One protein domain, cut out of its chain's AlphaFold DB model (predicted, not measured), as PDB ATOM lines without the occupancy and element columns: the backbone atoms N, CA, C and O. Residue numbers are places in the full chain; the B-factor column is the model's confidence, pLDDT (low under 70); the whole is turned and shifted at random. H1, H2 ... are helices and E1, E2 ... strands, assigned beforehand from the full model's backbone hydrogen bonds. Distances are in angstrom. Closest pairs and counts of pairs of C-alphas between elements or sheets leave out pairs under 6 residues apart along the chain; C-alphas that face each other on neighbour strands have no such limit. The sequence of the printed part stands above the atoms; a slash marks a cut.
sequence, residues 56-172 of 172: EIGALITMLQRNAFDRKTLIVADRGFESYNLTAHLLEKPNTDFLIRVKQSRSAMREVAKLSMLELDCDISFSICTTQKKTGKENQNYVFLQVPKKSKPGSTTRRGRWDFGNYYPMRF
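AT A GLANCE: This is residues 56 to 172 of the 172 residues of the protein "Putative transposase" of Oscillibacter valericigenes (strain DSM 18026 / NBRC 101213 / Sjm18-20) (UniProt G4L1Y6). The short helix H2 lies in the middle, with helix H1 packed on one side of it and a small three-stranded sheet, E4 E3 E5, on the opposite side, while a parallel pair of strands, E1 and E2, lies along a third side with E2 near H2. The short helices H3 and H4 lie at the margins of the three-stranded sheet, and the long link of residues 145 to 166 loops away from the body to Pro 153. The printed part has 117 residues, with four named helices and five named strands in the order H1 E1 H2 E2 H3 E3 H4 E4 E5; the larger sheet is mixed. The class is mixed, helices and strands, though under half of the residues are in named elements. The whole is compact, with a radius of gyration of the C-alphas of 15.3 A and spans of 42 by 36 by 27 A.

IN THESE COORDINATES: Find C-alpha 56 at (477.500, 218.873, 853.211); from there H1 runs through residues 56 to 66, 15.2 A long. Next come E1, residues 73 to 77, 12.9 A; H2, residues 84 to 91, 10.4 A; and E2, residues 96 to 100, 12.8 A. H3 holds residues 110 to 114, 6.5 A, and E3 residues 125 to 129, 13.4 A. H4, residues 134 to 137, 5.3 A, is followed by E4, residues 142 to 144, 6.5 A. E5 runs from residue 167 to 171, 13.2 A, ending at C-alpha (488.084, 230.252, 870.206).

HOW THE PARTS SIT: Start at H1, which touches H2, the same way at a shallow tilt of 27 degrees; their closest C-alphas are those of Ile 61 and Leu 86, 6.4 A. E1 and E2 are parallel, with N 75 and O 97 at 2.8 A. E1, H2 and E2 form a strand-helix-strand unit, two parallel neighbour strands with a helix between, as do E3, H4 and E4; both crossovers are right-handed. The closest C-alphas of H2 and E2 are those of Leu 90 and Thr 96, 6.4 A. H2 is on the sheet E4 E3 E5 at a height of 9.5 A, over E5, and runs only just across it, at 62 degrees on the local plane. H3 only grazes this sheet with residues 110 to 111, and H4 with 135 to 137. E3 is parallel to E4, with N 143 and O 127 at 2.8 A, and antiparallel to E5, with N 128 and O 168 at 2.8 A. In H1, H2 and H3 every O i to N i+4 pair is within hydrogen-bond range; H4 is too short for such a pair.

THE WHOLE: Look for the two farthest C-alphas at Glu 119 and Pro 153, 45.7 A apart. The printed part has no cut, and the link from E4 to E5, 22 residues, is long. The mean pLDDT of the printed part is 78.2; residues 104 to 120, 132 to 140 and 148 to 160 are under 70.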
ATOM      1  N   GLU A  56     476.046 218.749 853.393       87.62
ATOM      2  CA  GLU A  56     477.500 218.873 853.211       87.62
ATOM      3  C   GLU A  56     478.234 219.038 854.549       87.62
ATOM      4  O   GLU A  56     479.269 218.414 854.777       87.62
ATOM      5  N   ILE A  57     477.661 219.812 855.479       90.12
ATOM      6  CA  ILE A  57     478.199 219.972 856.837       90.12
ATOM      7  C   ILE A  57     478.227 218.617 857.549       90.12
ATOM      8  O   ILE A  57     479.244 218.233 858.126       90.12
ATOM      9  N   GLY A  58     477.119 217.873 857.505       91.38
ATOM     10  CA  GLY A  58     477.053 216.545 858.099       91.38
ATOM     11  C   GLY A  58     477.972 215.529 857.430       91.38
ATOM     12  O   GLY A  58     478.552 214.692 858.123       91.38
ATOM     13  N   ALA A  59     478.131 215.616 856.110       92.56
ATOM     14  CA  ALA A  59     479.066 214.798 855.352       92.56
ATOM     15  C   ALA A  59     480.509 215.038 855.815       92.56
ATOM     16  O   ALA A  59     481.200 214.080 856.152       92.56
ATOM     17  N   LEU A  60     480.938 216.299 855.938       93.56
ATOM     18  CA  LEU A  60     482.284 216.620 856.411       93.56
ATOM     19  C   LEU A  60     482.510 216.192 857.865       93.56
ATOM     20  O   LEU A  60     483.530 215.573 858.147       93.56
ATOM     21  N   ILE A  61     481.552 216.421 858.771       94.44
ATOM     22  CA  ILE A  61     481.642 215.918 860.157       94.44
ATOM     23  C   ILE A  61     481.805 214.393 860.172       94.44
ATOM     24  O   ILE A  61     482.637 213.866 860.905       94.44
ATOM     25  N   THR A  62     481.051 213.683 859.330       94.56
ATOM     26  CA  THR A  62     481.156 212.223 859.213       94.56
ATOM     27  C   THR A  62     482.562 211.807 858.769       94.56
ATOM     28  O   THR A  62     483.139 210.895 859.358       94.56
ATOM     29  N   MET A  63     483.140 212.488 857.777       95.19
ATOM     30  CA  MET A  63     484.507 212.209 857.319       95.19
ATOM     31  C   MET A  63     485.549 212.551 858.398       95.19
ATOM     32  O   MET A  63     486.466 211.767 858.626       95.19
ATOM     33  N   LEU A  64     485.388 213.651 859.143       94.62
ATOM     34  CA  LEU A  64     486.269 214.000 860.270       94.62
ATOM     35  C   LEU A  64     486.233 212.949 861.392       94.62
ATOM     36  O   LEU A  64     487.251 212.682 862.032       94.62
ATOM     37  N   GLN A  65     485.072 212.341 861.639       93.75
ATOM     38  CA  GLN A  65     484.921 211.281 862.637       93.75
ATOM     39  C   GLN A  65     485.539 209.954 862.178       93.75
ATOM     40  O   GLN A  65     486.113 209.242 862.997       93.75
ATOM     41  N   ARG A  66     485.446 209.630 860.883       94.75
ATOM     42  CA  ARG A  66     485.992 208.389 860.305       94.75
ATOM     43  C   ARG A  66     487.512 208.390 860.183       94.75
ATOM     44  O   ARG A  66     488.126 207.343 860.352       94.75
ATOM     45  N   ASN A  67     488.104 209.541 859.878       92.75
ATOM     46  CA  ASN A  67     489.526 209.640 859.555       92.75
ATOM     47  C   ASN A  67     490.329 210.128 860.758       92.75
ATOM     48  O   ASN A  67     489.990 211.143 861.361       92.75
ATOM     49  N   ALA A  68     491.411 209.437 861.112       92.31
ATOM     50  CA  ALA A  68     492.417 209.951 862.037       92.31
ATOM     51  C   ALA A  68     493.511 210.690 861.251       92.31
ATOM     52  O   ALA A  68     493.883 210.267 860.160       92.31
ATOM     53  N   PHE A  69     494.007 211.801 861.798       91.12
ATOM     54  CA  PHE A  69     495.081 212.580 861.188       91.12
ATOM     55  C   PHE A  69     496.359 212.409 862.012       91.12
ATOM     56  O   PHE A  69     496.534 213.036 863.058       91.12
ATOM     57  N   ASP A  70     497.257 211.550 861.534       89.62
ATOM     58  CA  ASP A  70     498.524 211.246 862.222       89.62
ATOM     59  C   ASP A  70     499.531 212.405 862.143       89.62
ATOM     60  O   ASP A  70     500.483 212.485 862.918       89.62
ATOM     61  N   ARG A  71     499.308 213.331 861.208       90.88
ATOM     62  CA  ARG A  71     500.099 214.545 860.994       90.88
ATOM     63  C   ARG A  71     499.206 215.774 861.075       90.88
ATOM     64  O   ARG A  71     498.011 215.685 860.788       90.88
ATOM     65  N   LYS A  72     499.803 216.929 861.386       93.44
ATOM     66  CA  LYS A  72     499.110 218.221 861.294       93.44
ATOM     67  C   LYS A  72     498.488 218.375 859.907       93.44
ATOM     68  O   LYS A  72     499.190 218.287 858.899       93.44
ATOM     69  N   THR A  73     497.177 218.555 859.880       93.94
ATOM     70  CA  THR A  73     496.359 218.565 858.672       93.94
ATOM     71  C   THR A  73     495.550 219.850 858.637       93.94
ATOM     72  O   THR A  73     494.845 220.165 859.590       93.94
ATOM     73  N   LEU A  74     495.643 220.581 857.527       95.56
ATOM     74  CA  LEU A  74     494.844 221.776 857.278       95.56
ATOM     75  C   LEU A  74     493.629 221.404 856.423       95.56
ATOM     76  O   LEU A  74     493.775 221.048 855.252       95.56
ATOM     77  N   ILE A  75     492.431 221.503 856.994       95.25
ATOM     78  CA  ILE A  75     491.172 221.277 856.281       95.25
ATOM     79  C   ILE A  75     490.738 222.573 855.602       95.25
ATOM     80  O   ILE A  75     490.440 223.563 856.266       95.25
ATOM     81  N   VAL A  76     490.669 222.563 854.273       94.56
ATOM     82  CA  VAL A  76     490.250 223.723 853.477       94.56
ATOM     83  C   VAL A  76     488.855 223.485 852.902       94.56
ATOM     84  O   VAL A  76     488.631 222.469 852.245       94.56
ATOM     85  N   ALA A  77     487.927 224.421 853.112       91.75
ATOM     86  CA  ALA A  77     486.566 224.349 852.572       91.75
ATOM     87  C   ALA A  77     486.089 225.699 852.000       91.75
ATOM     88  O   ALA A  77     486.501 226.770 852.455       91.75
ATOM     89  N   ASP A  78     485.216 225.656 850.989       87.56
ATOM     90  CA  ASP A  78     484.593 226.853 850.395       87.56
ATOM     91  C   ASP A  78     483.323 227.266 851.179       87.56
ATOM     92  O   ASP A  78     482.974 226.695 852.214       87.56
ATOM     93  N   ARG A  79     482.619 228.277 850.674       81.81
ATOM     94  CA  ARG A  79     481.335 228.773 851.182       81.81
ATOM     95  C   ARG A  79     480.292 227.658 851.223       81.81
ATOM     96  O   ARG A  79     480.161 226.898 850.269       81.81
ATOM     97  N   GLY A  80     479.498 227.633 852.286       80.69
ATOM     98  CA  GLY A  80     478.496 226.607 852.593       80.69
ATOM     99  C   GLY A  80     478.854 225.770 853.824       80.69
ATOM    100  O   GLY A  80     477.966 225.179 854.439       80.69
ATOM    101  N   PHE A  81     480.128 225.771 854.226       85.25
ATOM    102  CA  PHE A  81     480.625 225.048 855.397       85.25
ATOM    103  C   PHE A  81     480.679 225.912 856.670       85.25
ATOM    104  O   PHE A  81     481.074 225.429 857.727       85.25
ATOM    105  N   GLU A  82     480.241 227.173 856.620       82.44
ATOM    106  CA  GLU A  82     480.165 228.057 857.787       82.44
ATOM    107  C   GLU A  82     479.109 227.601 858.816       82.44
ATOM    108  O   GLU A  82     477.955 228.030 858.826       82.44
ATOM    109  N   SER A  83     479.499 226.709 859.724       86.75
ATOM    110  CA  SER A  83     478.633 226.204 860.788       86.75
ATOM    111  C   SER A  83     479.385 226.111 862.100       86.75
ATOM    112  O   SER A  83     480.419 225.453 862.170       86.75
ATOM    113  N   TYR A  84     478.806 226.665 863.169       88.50
ATOM    114  CA  TYR A  84     479.358 226.530 864.517       88.50
ATOM    115  C   TYR A  84     479.592 225.066 864.901       88.50
ATOM    116  O   TYR A  84     480.581 224.752 865.551       88.50
ATOM    117  N   ASN A  85     478.699 224.158 864.490       90.81
ATOM    118  CA  ASN A  85     478.855 222.739 864.796       90.81
ATOM    119  C   ASN A  85     480.083 222.152 864.098       90.81
ATOM    120  O   ASN A  85     480.838 221.413 864.715       90.81
ATOM    121  N   LEU A  86     480.301 222.506 862.826       91.69
ATOM    122  CA  LEU A  86     481.485 222.063 862.096       91.69
ATOM    123  C   LEU A  86     482.760 222.643 862.715       91.69
ATOM    124  O   LEU A  86     483.706 221.897 862.930       91.69
ATOM    125  N   THR A  87     482.770 223.941 863.030       92.12
ATOM    126  CA  THR A  87     483.911 224.599 863.678       92.12
ATOM    127  C   THR A  87     484.271 223.912 864.992       92.12
ATOM    128  O   THR A  87     485.437 223.612 865.212       92.12
ATOM    129  N   ALA A  88     483.286 223.592 865.833       93.56
ATOM    130  CA  ALA A  88     483.531 222.864 867.076       93.56
ATOM    131  C   ALA A  88     484.096 221.451 866.824       93.56
ATOM    132  O   ALA A  88     485.064 221.062 867.468       93.56
ATOM    133  N   HIS A  89     483.582 220.705 865.835       95.06
ATOM    134  CA  HIS A  89     484.161 219.402 865.459       95.06
ATOM    135  C   HIS A  89     485.601 219.508 864.949       95.06
ATOM    136  O   HIS A  89     486.399 218.624 865.236       95.06
ATOM    137  N   LEU A  90     485.938 220.563 864.204       94.94
ATOM    138  CA  LEU A  90     487.302 220.808 863.730       94.94
ATOM    139  C   LEU A  90     488.249 221.165 864.885       94.94
ATOM    140  O   LEU A  90     489.352 220.637 864.924       94.94
ATOM    141  N   LEU A  91     487.802 221.993 865.836       94.25
ATOM    142  CA  LEU A  91     488.589 222.389 867.011       94.25
ATOM    143  C   LEU A  91     488.881 221.216 867.960       94.25
ATOM    144  O   LEU A  91     489.976 221.126 868.505       94.25
ATOM    145  N   GLU A  92     487.923 220.306 868.150       94.25
ATOM    146  CA  GLU A  92     488.113 219.110 868.989       94.25
ATOM    147  C   GLU A  92     488.898 218.001 868.272       94.25
ATOM    148  O   GLU A  92     489.296 217.013 868.897       94.25
ATOM    149  N   LYS A  93     489.107 218.114 866.953       95.25
ATOM    150  CA  LYS A  93     489.810 217.094 866.177       95.25
ATOM    151  C   LYS A  93     491.326 217.243 866.376       95.25
ATOM    152  O   LYS A  93     491.898 218.260 865.986       95.25
ATOM    153  N   PRO A  94     492.027 216.219 866.900       94.88
ATOM    154  CA  PRO A  94     493.475 216.292 867.065       94.88
ATOM    155  C   PRO A  94     494.194 216.523 865.732       94.88
ATOM    156  O   PRO A  94     493.754 216.034 864.689       94.88
ATOM    157  N   ASN A  95     495.321 217.237 865.785       95.00
ATOM    158  CA  ASN A  95     496.176 217.539 864.630       95.00
ATOM    159  C   ASN A  95     495.443 218.216 863.458       95.00
ATOM    160  O   ASN A  95     495.855 218.048 862.311       95.00
ATOM    161  N   THR A  96     494.366 218.955 863.727       95.88
ATOM    162  CA  THR A  96     493.537 219.564 862.684       95.88
ATOM    163  C   THR A  96     493.482 221.072 862.845       95.88
ATOM    164  O   THR A  96     492.997 221.577 863.849       95.88
ATOM    165  N   ASP A  97     493.938 221.770 861.813       94.69
ATOM    166  CA  ASP A  97     493.702 223.194 861.603       94.69
ATOM    167  C   ASP A  97     492.700 223.347 860.448       94.69
ATOM    168  O   ASP A  97     492.482 222.410 859.669       94.69
ATOM    169  N   PHE A  98     492.077 224.515 860.288       94.25
ATOM    170  CA  PHE A  98     491.114 224.720 859.204       94.25
ATOM    171  C   PHE A  98     491.172 226.111 858.575       94.25
ATOM    172  O   PHE A  98     491.510 227.102 859.212       94.25
ATOM    173  N   LEU A  99     490.777 226.169 857.305       93.06
ATOM    174  CA  LEU A  99     490.558 227.389 856.541       93.06
ATOM    175  C   LEU A  99     489.220 227.266 855.810       93.06
ATOM    176  O   LEU A  99     489.090 226.519 854.840       93.06
ATOM    177  N   ILE A 100     488.214 228.008 856.268       90.44
ATOM    178  CA  ILE A 100     486.881 227.997 855.659       90.44
ATOM    179  C   ILE A 100     486.614 229.360 855.041       90.44
ATOM    180  O   ILE A 100     486.644 230.387 855.721       90.44
ATOM    181  N   ARG A 101     486.300 229.380 853.744       86.06
ATOM    182  CA  ARG A 101     485.852 230.606 853.089       86.06
ATOM    183  C   ARG A 101     484.411 230.902 853.486       86.06
ATOM    184  O   ARG A 101     483.487 230.204 853.092       86.06
ATOM    185  N   VAL A 102     484.211 232.001 854.195       80.69
ATOM    186  CA  VAL A 102     482.897 232.434 854.682       80.69
ATOM    187  C   VAL A 102     482.284 233.514 853.787       80.69
ATOM    188  O   VAL A 102     482.985 234.346 853.206       80.69
ATOM    189  N   LYS A 103     480.953 233.526 853.652       74.56
ATOM    190  CA  LYS A 103     480.238 234.622 852.982       74.56
ATOM    191  C   LYS A 103     480.008 235.769 853.966       74.56
ATOM    192  O   LYS A 103     479.484 235.536 855.044       74.56
ATOM    193  N   GLN A 104     480.275 237.012 853.570       65.44
ATOM    194  CA  GLN A 104     479.865 238.199 854.332       65.44
ATOM    195  C   GLN A 104     478.503 238.703 853.856       65.44
ATOM    196  O   GLN A 104     478.384 239.464 852.901       65.44
ATOM    197  N   SER A 105     477.436 238.224 854.487       63.62
ATOM    198  CA  SER A 105     476.076 238.704 854.225       63.62
ATOM    199  C   SER A 105     475.228 238.592 855.489       63.62
ATOM    200  O   SER A 105     475.667 238.007 856.472       63.62
ATOM    201  N   ARG A 106     473.990 239.106 855.474       53.59
ATOM    202  CA  ARG A 106     473.060 239.018 856.622       53.59
ATOM    203  C   ARG A 106     472.783 237.584 857.111       53.59
ATOM    204  O   ARG A 106     472.289 237.423 858.218       53.59
ATOM    205  N   SER A 107     473.087 236.566 856.305       54.91
ATOM    206  CA  SER A 107     472.971 235.144 856.653       54.91
ATOM    207  C   SER A 107     474.290 234.494 857.103       54.91
ATOM    208  O   SER A 107     474.338 233.279 857.245       54.91
ATOM    209  N   ALA A 108     475.363 235.270 857.273       58.84
ATOM    210  CA  ALA A 108     476.658 234.785 857.747       58.84
ATOM    211  C   ALA A 108     476.640 234.460 859.248       58.84
ATOM    212  O   ALA A 108     475.772 234.931 859.988       58.84
ATOM    213  N   MET A 109     477.636 233.701 859.717       66.75
ATOM    214  CA  MET A 109     477.877 233.522 861.153       66.75
ATOM    215  C   MET A 109     477.993 234.895 861.826       66.75
ATOM    216  O   MET A 109     478.784 235.736 861.404       66.75
ATOM    217  N   ARG A 110     477.173 235.137 862.857       66.50
ATOM    218  CA  ARG A 110     476.973 236.471 863.445       66.50
ATOM    219  C   ARG A 110     478.279 237.137 863.871       66.50
ATOM    220  O   ARG A 110     478.438 238.327 863.643       66.50
ATOM    221  N   GLU A 111     479.184 236.381 864.482       67.19
ATOM    222  CA  GLU A 111     480.454 236.930 864.965       67.19
ATOM    223  C   GLU A 111     481.418 237.225 863.808       67.19
ATOM    224  O   GLU A 111     482.044 238.275 863.803       67.19
ATOM    225  N   VAL A 112     481.409 236.413 862.746       61.66
ATOM    226  CA  VAL A 112     482.149 236.687 861.499       61.66
ATOM    227  C   VAL A 112     481.613 237.932 860.779       61.66
ATOM    228  O   VAL A 112     482.378 238.702 860.208       61.66
ATOM    229  N   ALA A 113     480.298 238.165 860.821       62.12
ATOM    230  CA  ALA A 113     479.674 239.344 860.220       62.12
ATOM    231  C   ALA A 113     479.983 240.655 860.967       62.12
ATOM    232  O   ALA A 113     479.784 241.727 860.401       62.12
ATOM    233  N   LYS A 114     480.415 240.574 862.233       67.19
ATOM    234  CA  LYS A 114     480.798 241.733 863.051       67.19
ATOM    235  C   LYS A 114     482.267 242.117 862.899       67.19
ATOM    236  O   LYS A 114     482.630 243.201 863.343       67.19
ATOM    237  N   LEU A 115     483.094 241.248 862.314       65.06
ATOM    238  CA  LEU A 115     484.501 241.549 862.083       65.06
ATOM    239  C   LEU A 115     484.609 242.731 861.124       65.06
ATOM    240  O   LEU A 115     484.016 242.726 860.041       65.06
ATOM    241  N   SER A 116     485.366 243.748 861.526       57.31
ATOM    242  CA  SER A 116     485.767 244.798 860.606       57.31
ATOM    243  C   SER A 116     486.645 244.154 859.533       57.31
ATOM    244  O   SER A 116     487.627 243.487 859.831       57.31
ATOM    245  N   MET A 117     486.324 244.370 858.256       62.75
ATOM    246  CA  MET A 117     487.170 243.970 857.112       62.75
ATOM    247  C   MET A 117     488.497 244.757 857.039       62.75
ATOM    248  O   MET A 117     489.072 244.917 855.966       62.75
ATOM    249  N   LEU A 118     488.927 245.325 858.164       60.62
ATOM    250  CA  LEU A 118     490.041 246.255 858.301       60.62
ATOM    251  C   LEU A 118     491.238 245.604 858.993       60.62
ATOM    252  O   LEU A 118     492.364 246.006 858.723       60.62
ATOM    253  N   GLU A 119     491.004 244.608 859.849       60.44
ATOM    254  CA  GLU A 119     492.062 243.878 860.542       60.44
ATOM    255  C   GLU A 119     492.160 242.451 859.994       60.44
ATOM    256  O   GLU A 119     491.158 241.770 859.766       60.44
ATOM    257  N   LEU A 120     493.396 242.030 859.737       63.53
ATOM    258  CA  LEU A 120     493.759 240.644 859.465       63.53
ATOM    259  C   LEU A 120     494.273 240.040 860.784       63.53
ATOM    260  O   LEU A 120     494.819 240.769 861.609       63.53
ATOM    261  N   ASP A 121     494.101 238.729 860.965       70.75
ATOM    262  CA  ASP A 121     494.656 237.956 862.093       70.75
ATOM    263  C   ASP A 121     494.098 238.305 863.492       70.75
ATOM    264  O   ASP A 121     494.834 238.423 864.472       70.75
ATOM    265  N   CYS A 122     492.775 238.454 863.609       75.19
ATOM    266  CA  CYS A 122     492.108 238.654 864.899       75.19
ATOM    267  C   CYS A 122     491.713 237.326 865.558       75.19
ATOM    268  O   CYS A 122     490.983 236.538 864.958       75.19
ATOM    269  N   ASP A 123     492.070 237.159 866.833       80.81
ATOM    270  CA  ASP A 123     491.525 236.102 867.690       80.81
ATOM    271  C   ASP A 123     490.036 236.362 867.980       80.81
ATOM    272  O   ASP A 123     489.654 237.413 868.512       80.81
ATOM    273  N   ILE A 124     489.183 235.376 867.707       81.25
ATOM    274  CA  ILE A 124     487.746 235.439 867.973       81.25
ATOM    275  C   ILE A 124     487.415 234.471 869.099       81.25
ATOM    276  O   ILE A 124     487.555 233.258 868.967       81.25
ATOM    277  N   SER A 125     486.897 234.995 870.209       85.06
ATOM    278  CA  SER A 125     486.455 234.177 871.343       85.06
ATOM    279  C   SER A 125     485.034 234.520 871.776       85.06
ATOM    280  O   SER A 125     484.756 235.663 872.149       85.06
ATOM    281  N   PHE A 126     484.142 233.533 871.778       85.06
ATOM    282  CA  PHE A 126     482.766 233.663 872.265       85.06
ATOM    283  C   PHE A 126     482.245 232.323 872.780       85.06
ATOM    284  O   PHE A 126     482.774 231.261 872.464       85.06
ATOM    285  N   SER A 127     481.159 232.360 873.547       85.88
ATOM    286  CA  SER A 127     480.526 231.139 874.049       85.88
ATOM    287  C   SER A 127     479.239 230.826 873.301       85.88
ATOM    288  O   SER A 127     478.400 231.700 873.077       85.88
ATOM    289  N   ILE A 128     479.045 229.560 872.954       86.38
ATOM    290  CA  ILE A 128     477.797 229.047 872.399       86.38
ATOM    291  C   ILE A 128     476.914 228.540 873.534       86.38
ATOM    292  O   ILE A 128     477.343 227.726 874.353       86.38
ATOM    293  N   CYS A 129     475.659 228.989 873.545       83.94
ATOM    294  CA  CYS A 129     474.643 228.577 874.508       83.94
ATOM    295  C   CYS A 129     473.398 228.057 873.783       83.94
ATOM    296  O   CYS A 129     472.823 228.762 872.955       83.94
ATOM    297  N   THR A 130     472.911 226.867 874.139       81.06
ATOM    298  CA  THR A 130     471.668 226.302 873.560       81.06
ATOM    299  C   THR A 130     470.434 226.503 874.442       81.06
ATOM    300  O   THR A 130     469.302 226.230 874.037       81.06
ATOM    301  N   THR A 131     470.623 227.003 875.668       75.44
ATOM    302  CA  THR A 131     469.541 227.280 876.623       75.44
ATOM    303  C   THR A 131     469.467 228.767 876.954       75.44
ATOM    304  O   THR A 131     470.485 229.439 877.058       75.44
ATOM    305  N   GLN A 132     468.255 229.291 877.154       65.25
ATOM    306  CA  GLN A 132     468.032 230.706 877.497       65.25
ATOM    307  C   GLN A 132     468.209 231.013 879.000       65.25
ATOM    308  O   GLN A 132     467.710 232.033 879.485       65.25
ATOM    309  N   LYS A 133     468.879 230.137 879.763       65.75
ATOM    310  CA  LYS A 133     469.070 230.317 881.212       65.75
ATOM    311  C   LYS A 133     469.929 231.558 881.493       65.75
ATOM    312  O   LYS A 133     470.872 231.834 880.756       65.75
ATOM    313  N   LYS A 134     469.603 232.297 882.566       57.75
ATOM    314  CA  LYS A 134     470.287 233.548 882.959       57.75
ATOM    315  C   LYS A 134     471.806 233.387 883.108       57.75
ATOM    316  O   LYS A 134     472.522 234.268 882.660       57.75
ATOM    317  N   THR A 135     472.273 232.245 883.609       58.22
ATOM    318  CA  THR A 135     473.703 231.941 883.792       58.22
ATOM    319  C   THR A 135     474.516 231.984 882.494       58.22
ATOM    320  O   THR A 135     475.677 232.362 882.506       58.22
ATOM    321  N   GLY A 136     473.916 231.665 881.341       54.00
ATOM    322  CA  GLY A 136     474.596 231.777 880.044       54.00
ATOM    323  C   GLY A 136     474.698 233.212 879.514       54.00
ATOM    324  O   GLY A 136     475.475 233.459 878.598       54.00
ATOM    325  N   LYS A 137     473.915 234.146 880.075       56.41
ATOM    326  CA  LYS A 137     473.885 235.570 879.694       56.41
ATOM    327  C   LYS A 137     474.866 236.427 880.497       56.41
ATOM    328  O   LYS A 137     474.983 237.613 880.211       56.41
ATOM    329  N   GLU A 138     475.519 235.854 881.508       57.56
ATOM    330  CA  GLU A 138     476.513 236.549 882.338       57.56
ATOM    331  C   GLU A 138     477.804 236.832 881.554       57.56
ATOM    332  O   GLU A 138     478.457 237.847 881.782       57.56
ATOM    333  N   ASN A 139     478.118 236.007 880.550       59.44
ATOM    334  CA  ASN A 139     479.180 236.291 879.590       59.44
ATOM    335  C   ASN A 139     478.686 237.309 878.555       59.44
ATOM    336  O   ASN A 139     477.744 237.034 877.815       59.44
ATOM    337  N   GLN A 140     479.334 238.473 878.464       61.47
ATOM    338  CA  GLN A 140     478.931 239.543 877.539       61.47
ATOM    339  C   GLN A 140     479.035 239.139 876.052       61.47
ATOM    340  O   GLN A 140     478.283 239.666 875.230       61.47
ATOM    341  N   ASN A 141     479.899 238.173 875.703       75.81
ATOM    342  CA  ASN A 141     480.104 237.709 874.326       75.81
ATOM    343  C   ASN A 141     479.595 236.270 874.102       75.81
ATOM    344  O   ASN A 141     480.374 235.315 874.069       75.81
ATOM    345  N   TYR A 142     478.272 236.105 873.976       78.62
ATOM    346  CA  TYR A 142     477.643 234.804 873.718       78.62
ATOM    347  C   TYR A 142     476.786 234.775 872.442       78.62
ATOM    348  O   TYR A 142     476.146 235.760 872.044       78.62
ATOM    349  N   VAL A 143     476.733 233.591 871.829       82.44
ATOM    350  CA  VAL A 143     475.861 233.242 870.706       82.44
ATOM    351  C   VAL A 143     474.820 232.240 871.193       82.44
ATOM    352  O   VAL A 143     475.140 231.134 871.626       82.44
ATOM    353  N   PHE A 144     473.545 232.621 871.108       82.19
ATOM    354  CA  PHE A 144     472.445 231.702 871.380       82.19
ATOM    355  C   PHE A 144     472.125 230.875 870.131       82.19
ATOM    356  O   PHE A 144     471.700 231.426 869.114       82.19
ATOM    357  N   LEU A 145     472.295 229.556 870.220       80.44
ATOM    358  CA  LEU A 145     471.895 228.618 869.174       80.44
ATOM    359  C   LEU A 145     470.570 227.968 869.542       80.44
ATOM    360  O   LEU A 145     470.468 227.185 870.487       80.44
ATOM    361  N   GLN A 146     469.538 228.266 868.759       75.38
ATOM    362  CA  GLN A 146     468.253 227.608 868.919       75.38
ATOM    363  C   GLN A 146     468.328 226.188 868.348       75.38
ATOM    364  O   GLN A 146     468.203 225.983 867.143       75.38
ATOM    365  N   VAL A 147     468.502 225.204 869.230       73.88
ATOM    366  CA  VAL A 147     468.469 223.779 868.876       73.88
ATOM    367  C   VAL A 147     467.042 223.256 869.088       73.88
ATOM    368  O   VAL A 147     466.569 223.207 870.231       73.88
ATOM    369  N   PRO A 148     466.291 222.894 868.031       64.25
ATOM    370  CA  PRO A 148     464.918 222.423 868.187       64.25
ATOM    371  C   PRO A 148     464.889 221.056 868.885       64.25
ATOM    372  O   PRO A 148     465.353 220.066 868.329       64.25
ATOM    373  N   LYS A 149     464.298 220.972 870.086       57.72
ATOM    374  CA  LYS A 149     464.178 219.701 870.837       57.72
ATOM    375  C   LYS A 149     463.169 218.718 870.227       57.72
ATOM    376  O   LYS A 149     463.334 217.513 870.368       57.72
ATOM    377  N   LYS A 150     462.122 219.222 869.564       54.00
ATOM    378  CA  LYS A 150     461.122 218.455 868.798       54.00
ATOM    379  C   LYS A 150     460.601 219.335 867.663       54.00
ATOM    380  O   LYS A 150     460.243 220.486 867.900       54.00
ATOM    381  N   SER A 151     460.559 218.818 866.437       50.72
ATOM    382  CA  SER A 151     459.866 219.489 865.331       50.72
ATOM    383  C   SER A 151     458.369 219.217 865.436       50.72
ATOM    384  O   SER A 151     457.973 218.072 865.660       50.72
ATOM    385  N   LYS A 152     457.534 220.242 865.231       54.78
ATOM    386  CA  LYS A 152     456.113 220.011 864.946       54.78
ATOM    387  C   LYS A 152     456.004 219.150 863.672       54.78
ATOM    388  O   LYS A 152     456.815 219.359 862.761       54.78
ATOM    389  N   PRO A 153     455.056 218.198 863.591       44.47
ATOM    390  CA  PRO A 153     454.798 217.461 862.355       44.47
ATOM    391  C   PRO A 153     454.589 218.451 861.197       44.47
ATOM    392  O   PRO A 153     453.830 219.405 861.350       44.47
ATOM    393  N   GLY A 154     455.303 218.277 860.080       51.69
ATOM    394  CA  GLY A 154     455.184 219.140 858.893       51.69
ATOM    395  C   GLY A 154     456.083 220.387 858.842       51.69
ATOM    396  O   GLY A 154     455.991 221.152 857.886       51.69
ATOM    397  N   SER A 155     456.971 220.619 859.817       49.09
ATOM    398  CA  SER A 155     457.939 221.726 859.730       49.09
ATOM    399  C   SER A 155     459.012 221.451 858.664       49.09
ATOM    400  O   SER A 155     459.765 220.487 858.770       49.09
ATOM    401  N   THR A 156     459.098 222.329 857.662       47.75
ATOM    402  CA  THR A 156     460.116 222.322 856.593       47.75
ATOM    403  C   THR A 156     461.414 223.036 856.986       47.75
ATOM    404  O   THR A 156     462.368 223.077 856.210       47.75
ATOM    405  N   THR A 157     461.479 223.615 858.190       48.41
ATOM    406  CA  THR A 157     462.645 224.364 858.664       48.41
ATOM    407  C   THR A 157     463.825 223.413 858.871       48.41
ATOM    408  O   THR A 157     463.758 222.510 859.709       48.41
ATOM    409  N   ARG A 158     464.923 223.621 858.124       52.00
ATOM    410  CA  ARG A 158     466.190 222.897 858.329       52.00
ATOM    411  C   ARG A 158     466.593 223.008 859.805       52.00
ATOM    412  O   ARG A 158     466.711 224.108 860.340       52.00
ATOM    413  N   ARG A 159     466.763 221.863 860.473       59.41
ATOM    414  CA  ARG A 159     467.192 221.816 861.877       59.41
ATOM    415  C   ARG A 159     468.616 222.359 861.984       59.41
ATOM    416  O   ARG A 159     469.492 221.900 861.259       59.41
ATOM    417  N   GLY A 160     468.856 223.266 862.928       64.62
ATOM    418  CA  GLY A 160     470.218 223.526 863.393       64.62
ATOM    419  C   GLY A 160     470.752 222.269 864.080       64.62
ATOM    420  O   GLY A 160     470.127 221.787 865.027       64.62
ATOM    421  N   ARG A 161     471.855 221.708 863.572       75.06
ATOM    422  CA  ARG A 161     472.579 220.598 864.208       75.06
ATOM    423  C   ARG A 161     473.559 221.174 865.228       75.06
ATOM    424  O   ARG A 161     474.271 222.122 864.908       75.06
ATOM    425  N   TRP A 162     473.571 220.610 866.429       88.56
ATOM    426  CA  TRP A 162     474.534 220.927 867.477       88.56
ATOM    427  C   TRP A 162     474.791 219.669 868.301       88.56
ATOM    428  O   TRP A 162     473.861 219.156 868.926       88.56
ATOM    429  N   ASP A 163     476.028 219.183 868.272       87.94
ATOM    430  CA  ASP A 163     476.403 217.886 868.848       87.94
ATOM    431  C   ASP A 163     477.118 218.023 870.208       87.94
ATOM    432  O   ASP A 163     477.384 217.026 870.874       87.94
ATOM    433  N   PHE A 164     477.401 219.254 870.642       88.25
ATOM    434  CA  PHE A 164     478.126 219.552 871.878       88.25
ATOM    435  C   PHE A 164     477.184 219.920 873.032       88.25
ATOM    436  O   PHE A 164     475.963 220.034 872.884       88.25
ATOM    437  N   GLY A 165     477.764 220.126 874.217       85.81
ATOM    438  CA  GLY A 165     477.036 220.499 875.427       85.81
ATOM    439  C   GLY A 165     476.240 221.808 875.313       85.81
ATOM    440  O   GLY A 165     476.324 222.561 874.342       85.81
ATOM    441  N   ASN A 166     475.455 222.102 876.356       85.19
ATOM    442  CA  ASN A 166     474.617 223.309 876.405       85.19
ATOM    443  C   ASN A 166     475.413 224.621 876.455       85.19
ATOM    444  O   ASN A 166     474.841 225.679 876.188       85.19
ATOM    445  N   TYR A 167     476.679 224.529 876.852       87.06
ATOM    446  CA  TYR A 167     477.659 225.599 876.890       87.06
ATOM    447  C   TYR A 167     478.926 225.091 876.203       87.06
ATOM    448  O   TYR A 167     479.392 224.001 876.536       87.06
ATOM    449  N   TYR A 168     479.461 225.866 875.265       88.12
ATOM    450  CA  TYR A 168     480.704 225.542 874.574       88.12
ATOM    451  C   TYR A 168     481.520 226.820 874.349       88.12
ATOM    452  O   TYR A 168     481.053 227.703 873.624       88.12
ATOM    453  N   PRO A 169     482.693 226.967 874.987       88.88
ATOM    454  CA  PRO A 169     483.598 228.068 874.692       88.88
ATOM    455  C   PRO A 169     484.256 227.825 873.332       88.88
ATOM    456  O   PRO A 169     484.884 226.794 873.121       88.88
ATOM    457  N   MET A 170     484.108 228.767 872.407       88.88
ATOM    458  CA  MET A 170     484.698 228.698 871.075       88.88
ATOM    459  C   MET A 170     485.771 229.773 870.940       88.88
ATOM    460  O   MET A 170     485.522 230.945 871.240       88.88
ATOM    461  N   ARG A 171     486.959 229.364 870.492       88.69
ATOM    462  CA  ARG A 171     488.084 230.252 870.206       88.69
ATOM    463  C   ARG A 171     488.804 229.778 868.949       88.69
ATOM    464  O   ARG A 171     489.119 228.594 868.870       88.69
ATOM    465  N   PHE A 172     489.024 230.683 868.005       83.00
ATOM    466  CA  PHE A 172     489.762 230.461 866.761       83.00
ATOM    467  C   PHE A 172     490.236 231.792 866.178       83.00
ATOM    468  O   PHE A 172     489.789 232.843 866.698       83.00
TER     469      PHE A 172